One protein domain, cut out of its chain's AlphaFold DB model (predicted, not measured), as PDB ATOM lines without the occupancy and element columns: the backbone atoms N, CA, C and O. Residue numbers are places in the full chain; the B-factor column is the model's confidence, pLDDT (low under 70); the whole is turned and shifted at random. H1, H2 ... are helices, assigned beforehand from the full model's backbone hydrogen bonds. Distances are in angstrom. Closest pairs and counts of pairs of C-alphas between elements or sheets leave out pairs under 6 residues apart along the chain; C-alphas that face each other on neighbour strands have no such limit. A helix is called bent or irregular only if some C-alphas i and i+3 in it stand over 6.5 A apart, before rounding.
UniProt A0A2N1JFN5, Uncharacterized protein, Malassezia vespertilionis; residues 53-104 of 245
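What this domain is: This is residues 53 to 104 of the 245 residues of an uncharacterized protein of Malassezia vespertilionis (UniProt A0A2N1JFN5). Helix arm H1b and helix H2 make a V with short H3 across its open end, while residues 53 to 61 of arm H1a stick out. The printed part has 52 residues and named helices H1, H2 and H3, all helix. It is loose, radius of gyration of the C-alphas 12.9 A, spanning 40 by 24 by 12 A.

How they stand to each other: H1, residues 53 to 77, assigned as one helix by its hydrogen bonds, is bent, with C-alphas 64 and 67 7.1 A apart. Arms H1a, residues 53 to 64, and H1b, residues 67 to 77, stand at a steep tilt of 65 degrees. H2, residues 83 to 96, only just touches H1b, with 3 pairs of C-alphas within 8 A. H3, residues 98 to 102, touches H1b, closest C-alphas Pro 67 and Leu 101, 4.7 A, and H2 only at the corner. Every O i to N i+4 pair is within hydrogen-bond range in H1a and H1b, 9 of 10 in H2, 0 of 1 in H3 but 2 of 2 to N i+3.

Where its parts are: H1a begins at C-alpha 53 (46.280, -24.030, -9.432); H3 ends at C-alpha 102 (38.956, -42.977, -0.246). H2 is 19.6 A long.

The domain as a whole: The printed part has no cut, both links are tight, and no printed residue is under 70 in pLDDT.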
ATOM      1  N   SER A  53      45.084 -23.256  -9.771       84.62
ATOM      2  CA  SER A  53      46.280 -24.030  -9.432       84.62
ATOM      3  C   SER A  53      46.251 -24.481  -7.970       84.62
ATOM      4  O   SER A  53      46.480 -25.660  -7.695       84.62
ATOM      5  N   GLY A  54      45.850 -23.603  -7.044       82.19
ATOM      6  CA  GLY A  54      45.661 -23.933  -5.632       82.19
ATOM      7  C   GLY A  54      44.572 -24.988  -5.411       82.19
ATOM      8  O   GLY A  54      44.761 -25.926  -4.631       82.19
ATOM      9  N   ALA A  55      43.453 -24.885  -6.132       86.88
ATOM     10  CA  ALA A  55      42.368 -25.863  -6.101       86.88
ATOM     11  C   ALA A  55      42.805 -27.243  -6.625       86.88
ATOM     12  O   ALA A  55      42.576 -28.257  -5.962       86.88
ATOM     13  N   LEU A  56      43.466 -27.289  -7.785       89.38
ATOM     14  CA  LEU A  56      43.953 -28.528  -8.399       89.38
ATOM     15  C   LEU A  56      45.048 -29.186  -7.557       89.38
ATOM     16  O   LEU A  56      44.993 -30.393  -7.319       89.38
ATOM     17  N   ALA A  57      46.002 -28.405  -7.046       87.31
ATOM     18  CA  ALA A  57      47.045 -28.902  -6.157       87.31
ATOM     19  C   ALA A  57      46.439 -29.559  -4.909       87.31
ATOM     20  O   ALA A  57      46.821 -30.676  -4.542       87.31
ATOM     21  N   ARG A  58      45.431 -28.921  -4.297       89.56
ATOM     22  CA  ARG A  58      44.688 -29.508  -3.174       89.56
ATOM     23  C   ARG A  58      43.946 -30.775  -3.548       89.56
ATOM     24  O   ARG A  58      43.973 -31.719  -2.764       89.56
ATOM     25  N   ALA A  59      43.279 -30.802  -4.697       90.81
ATOM     26  CA  ALA A  59      42.510 -31.964  -5.120       90.81
ATOM     27  C   ALA A  59      43.411 -33.189  -5.333       90.81
ATOM     28  O   ALA A  59      43.127 -34.276  -4.819       90.81
ATOM     29  N   THR A  60      44.538 -32.991  -6.014       92.31
ATOM     30  CA  THR A  60      45.547 -34.031  -6.237       92.31
ATOM     31  C   THR A  60      46.155 -34.496  -4.917       92.31
ATOM     32  O   THR A  60      46.166 -35.693  -4.632       92.31
ATOM     33  N   SER A  61      46.587 -33.558  -4.067       91.12
ATOM     34  CA  SER A  61      47.156 -33.873  -2.753       91.12
ATOM     35  C   SER A  61      46.172 -34.661  -1.884       91.12
ATOM     36  O   SER A  61      46.512 -35.734  -1.391       91.12
ATOM     37  N   ALA A  62      44.924 -34.201  -1.763       88.56
ATOM     38  CA  ALA A  62      43.900 -34.889  -0.982       88.56
ATOM     39  C   ALA A  62      43.665 -36.314  -1.496       88.56
ATOM     40  O   ALA A  62      43.587 -37.247  -0.701       88.56
ATOM     41  N   THR A  63      43.620 -36.516  -2.814       91.38
ATOM     42  CA  THR A  63      43.414 -37.845  -3.411       91.38
ATOM     43  C   THR A  63      44.539 -38.819  -3.058       91.38
ATOM     44  O   THR A  63      44.262 -39.979  -2.752       91.38
ATOM     45  N   LEU A  64      45.791 -38.354  -3.047       93.38
ATOM     46  CA  LEU A  64      46.952 -39.175  -2.696       93.38
ATOM     47  C   LEU A  64      47.052 -39.450  -1.190       93.38
ATOM     48  O   LEU A  64      47.452 -40.540  -0.788       93.38
ATOM     49  N   VAL A  65      46.681 -38.480  -0.351       90.69
ATOM     50  CA  VAL A  65      46.873 -38.556   1.106       90.69
ATOM     51  C   VAL A  65      45.683 -39.218   1.820       90.69
ATOM     52  O   VAL A  65      45.872 -39.814   2.879       90.69
ATOM     53  N   THR A  66      44.477 -39.211   1.233       89.25
ATOM     54  CA  THR A  66      43.251 -39.749   1.870       89.25
ATOM     55  C   THR A  66      43.394 -41.183   2.411       89.25
ATOM     56  O   THR A  66      42.968 -41.406   3.544       89.25
ATOM     57  N   PRO A  67      44.017 -42.155   1.708       91.00
ATOM     58  CA  PRO A  67      44.226 -43.496   2.264       91.00
ATOM     59  C   PRO A  67      44.998 -43.498   3.593       91.00
ATOM     60  O   PRO A  67      44.658 -44.238   4.518       91.00
ATOM     61  N   LEU A  68      46.014 -42.638   3.705       91.50
ATOM     62  CA  LEU A  68      46.816 -42.485   4.918       91.50
ATOM     63  C   LEU A  68      46.040 -41.744   6.010       91.50
ATOM     64  O   LEU A  68      46.144 -42.114   7.178       91.50
ATOM     65  N   GLU A  69      45.228 -40.744   5.655       88.38
ATOM     66  CA  GLU A  69      44.342 -40.075   6.619       88.38
ATOM     67  C   GLU A  69      43.303 -41.035   7.189       88.38
ATOM     68  O   GLU A  69      43.047 -41.022   8.392       88.38
ATOM     69  N   LEU A  70      42.727 -41.901   6.355       88.12
ATOM     70  CA  LEU A  70      41.771 -42.904   6.804       88.12
ATOM     71  C   LEU A  70      42.421 -43.875   7.791       88.12
ATOM     72  O   LEU A  70      41.851 -44.157   8.843       88.12
ATOM     73  N   LEU A  71      43.633 -44.347   7.498       90.12
ATOM     74  CA  LEU A  71      44.370 -45.198   8.428       90.12
ATOM     75  C   LEU A  71      44.693 -44.455   9.733       90.12
ATOM     76  O   LEU A  71      44.425 -44.967  10.819       90.12
ATOM     77  N   ARG A  72      45.211 -43.226   9.633       90.31
ATOM     78  CA  ARG A  72      45.557 -42.388  10.786       90.31
ATOM     79  C   ARG A  72      44.350 -42.126  11.681       90.31
ATOM     80  O   ARG A  72      44.455 -42.281  12.891       90.31
ATOM     81  N   THR A  73      43.212 -41.750  11.105       88.50
ATOM     82  CA  THR A  73      41.988 -41.455  11.867       88.50
ATOM     83  C   THR A  73      41.436 -42.694  12.564       88.50
ATOM     84  O   THR A  73      40.987 -42.595  13.700       88.50
ATOM     85  N   ARG A  74      41.529 -43.880  11.950       87.88
ATOM     86  CA  ARG A  74      41.152 -45.146  12.604       87.88
ATOM     87  C   ARG A  74      42.090 -45.509  13.751       87.88
ATOM     88  O   ARG A  74      41.611 -45.906  14.803       87.88
ATOM     89  N   LEU A  75      43.398 -45.324  13.570       90.44
ATOM     90  CA  LEU A  75      44.384 -45.524  14.638       90.44
ATOM     91  C   LEU A  75      44.196 -44.539  15.795       90.44
ATOM     92  O   LEU A  75      44.445 -44.893  16.936       90.44
ATOM     93  N   GLN A  76      43.746 -43.316  15.511       90.19
ATOM     94  CA  GLN A  76      43.442 -42.319  16.539       90.19
ATOM     95  C   GLN A  76      42.108 -42.575  17.255       90.19
ATOM     96  O   GLN A  76      41.945 -42.126  18.383       90.19
ATOM     97  N   ALA A  77      41.156 -43.253  16.608       86.38
ATOM     98  CA  ALA A  77      39.837 -43.542  17.171       86.38
ATOM     99  C   ALA A  77      39.766 -44.886  17.915       86.38
ATOM    100  O   ALA A  77      38.916 -45.051  18.786       86.38
ATOM    101  N   THR A  78      40.616 -45.852  17.560       86.56
ATOM    102  CA  THR A  78      40.645 -47.177  18.185       86.56
ATOM    103  C   THR A  78      41.756 -47.246  19.223       86.56
ATOM    104  O   THR A  78      42.934 -47.146  18.888       86.56
ATOM    105  N   GLU A  79      41.393 -47.503  20.475       82.62
ATOM    106  CA  GLU A  79      42.359 -47.862  21.511       82.62
ATOM    107  C   GLU A  79      42.831 -49.312  21.309       82.62
ATOM    108  O   GLU A  79      42.019 -50.225  21.145       82.62
ATOM    109  N   GLY A  80      44.148 -49.542  21.296       82.75
ATOM    110  CA  GLY A  80      44.733 -50.881  21.179       82.75
ATOM    111  C   GLY A  80      45.889 -50.977  20.183       82.75
ATOM    112  O   GLY A  80      46.498 -49.983  19.797       82.75
ATOM    113  N   SER A  81      46.223 -52.209  19.789       87.62
ATOM    114  CA  SER A  81      47.304 -52.485  18.834       87.62
ATOM    115  C   SER A  81      46.922 -52.077  17.408       87.62
ATOM    116  O   SER A  81      45.768 -52.209  17.006       87.62
ATOM    117  N   THR A  82      47.908 -51.689  16.596       88.44
ATOM    118  CA  THR A  82      47.753 -51.394  15.160       88.44
ATOM    119  C   THR A  82      47.018 -52.509  14.403       88.44
ATOM    120  O   THR A  82      46.248 -52.235  13.482       88.44
ATOM    121  N   LEU A  83      47.191 -53.773  14.814       89.00
ATOM    122  CA  LEU A  83      46.499 -54.917  14.205       89.00
ATOM    123  C   LEU A  83      44.976 -54.867  14.389       89.00
ATOM    124  O   LEU A  83      44.244 -55.259  13.483       89.00
ATOM    125  N   ALA A  84      44.495 -54.289  15.494       89.31
ATOM    126  CA  ALA A  84      43.068 -54.097  15.742       89.31
ATOM    127  C   ALA A  84      42.414 -53.135  14.732       89.31
ATOM    128  O   ALA A  84      41.200 -53.165  14.548       89.31
ATOM    129  N   VAL A  85      43.210 -52.305  14.046       89.44
ATOM    130  CA  VAL A  85      42.751 -51.414  12.970       89.44
ATOM    131  C   VAL A  85      42.989 -52.021  11.588       89.44
ATOM    132  O   VAL A  85      42.126 -51.914  10.714       89.44
ATOM    133  N   LEU A  86      44.134 -52.676  11.380       92.00
ATOM    134  CA  LEU A  86      44.512 -53.214  10.073       92.00
ATOM    135  C   LEU A  86      43.695 -54.447   9.674       92.00
ATOM    136  O   LEU A  86      43.285 -54.538   8.518       92.00
ATOM    137  N   GLU A  87      43.409 -55.371  10.597       91.81
ATOM    138  CA  GLU A  87      42.660 -56.588  10.259       91.81
ATOM    139  C   GLU A  87      41.218 -56.304   9.800       91.81
ATOM    140  O   GLU A  87      40.813 -56.837   8.759       91.81
ATOM    141  N   PRO A  88      40.419 -55.461  10.493       90.44
ATOM    142  CA  PRO A  88      39.074 -55.127  10.029       90.44
ATOM    143  C   PRO A  88      39.088 -54.320   8.731       90.44
ATOM    144  O   PRO A  88      38.236 -54.541   7.870       90.44
ATOM    145  N   LEU A  89      40.061 -53.415   8.567       90.00
ATOM    146  CA  LEU A  89      40.214 -52.624   7.347       90.00
ATOM    147  C   LEU A  89      40.531 -53.519   6.146       90.00
ATOM    148  O   LEU A  89      39.892 -53.389   5.104       90.00
ATOM    149  N   TYR A  90      41.453 -54.471   6.303       93.31
ATOM    150  CA  TYR A  90      41.800 -55.434   5.261       93.31
ATOM    151  C   TYR A  90      40.602 -56.309   4.871       93.31
ATOM    152  O   TYR A  90      40.282 -56.437   3.688       93.31
ATOM    153  N   LYS A  91      39.869 -56.842   5.859       93.00
ATOM    154  CA  LYS A  91      38.627 -57.598   5.614       93.00
ATOM    155  C   LYS A  91      37.575 -56.750   4.899       93.00
ATOM    156  O   LYS A  91      36.854 -57.243   4.031       93.00
ATOM    157  N   GLU A  92      37.477 -55.463   5.228       90.50
ATOM    158  CA  GLU A  92      36.563 -54.558   4.539       90.50
ATOM    159  C   GLU A  92      36.990 -54.292   3.088       90.50
ATOM    160  O   GLU A  92      36.132 -54.307   2.201       90.50
ATOM    161  N   MET A  93      38.290 -54.118   2.833       93.25
ATOM    162  CA  MET A  93      38.840 -53.966   1.484       93.25
ATOM    163  C   MET A  93      38.588 -55.205   0.619       93.25
ATOM    164  O   MET A  93      38.231 -55.059  -0.546       93.25
ATOM    165  N   GLN A  94      38.692 -56.416   1.178       94.75
ATOM    166  CA  GLN A  94      38.359 -57.648   0.451       94.75
ATOM    167  C   GLN A  94      36.873 -57.723   0.075       94.75
ATOM    168  O   GLN A  94      36.531 -58.210  -0.999       94.75
ATOM    169  N   ARG A  95      35.977 -57.225   0.937       92.62
ATOM    170  CA  ARG A  95      34.524 -57.310   0.717       92.62
ATOM    171  C   ARG A  95      33.971 -56.221  -0.200       92.62
ATOM    172  O   ARG A  95      33.062 -56.485  -0.978       92.62
ATOM    173  N   LYS A  96      34.433 -54.979  -0.038       87.31
ATOM    174  CA  LYS A  96      33.886 -53.791  -0.724       87.31
ATOM    175  C   LYS A  96      34.833 -53.207  -1.775       87.31
ATOM    176  O   LYS A  96      34.458 -52.258  -2.459       87.31
ATOM    177  N   GLY A  97      36.039 -53.754  -1.890       91.38
ATOM    178  CA  GLY A  97      37.097 -53.249  -2.751       91.38
ATOM    179  C   GLY A  97      37.958 -52.169  -2.089       91.38
ATOM    180  O   GLY A  97      37.672 -51.657  -1.006       91.38
ATOM    181  N   VAL A  98      39.028 -51.795  -2.790       90.94
ATOM    182  CA  VAL A  98      40.032 -50.822  -2.324       90.94
ATOM    183  C   VAL A  98      39.507 -49.383  -2.234       90.94
ATOM    184  O   VAL A  98      40.098 -48.562  -1.538       90.94
ATOM    185  N   SER A  99      38.366 -49.074  -2.861       87.25
ATOM    186  CA  SER A  99      37.727 -47.747  -2.819       87.25
ATOM    187  C   SER A  99      37.354 -47.296  -1.401       87.25
ATOM    188  O   SER A  99      37.201 -46.102  -1.148       87.25
ATOM    189  N   VAL A 100      37.273 -48.237  -0.450       85.38
ATOM    190  CA  VAL A 100      37.090 -47.972   0.984       85.38
ATOM    191  C   VAL A 100      38.139 -46.996   1.524       85.38
ATOM    192  O   VAL A 100      37.794 -46.184   2.380       85.38
ATOM    193  N   LEU A 101      39.368 -47.025   0.997       87.94
ATOM    194  CA  LEU A 101      40.461 -46.137   1.409       87.94
ATOM    195  C   LEU A 101      40.201 -44.656   1.092       87.94
ATOM    196  O   LEU A 101      40.754 -43.796   1.765       87.94
ATOM    197  N   TRP A 102      39.330 -44.350   0.124       89.62
ATOM    198  CA  TRP A 102      38.956 -42.977  -0.246       89.62
ATOM    199  C   TRP A 102      37.645 -42.508   0.389       89.62
ATOM    200  O   TRP A 102      37.083 -41.475   0.012       89.62
ATOM    201  N   ARG A 103      37.129 -43.240   1.381       81.31
ATOM    202  CA  ARG A 103      35.977 -42.766   2.147       81.31
ATOM    203  C   ARG A 103      36.319 -41.462   2.853       81.31
ATOM    204  O   ARG A 103      37.278 -41.381   3.606       81.31
ATOM    205  N   GLY A 104      35.482 -40.455   2.623       77.31
ATOM    206  CA  GLY A 104      35.685 -39.112   3.156       77.31
ATOM    207  C   GLY A 104      36.385 -38.154   2.193       77.31
ATOM    208  O   GLY A 104      36.327 -36.954   2.453       77.31
TER     209      GLY A 104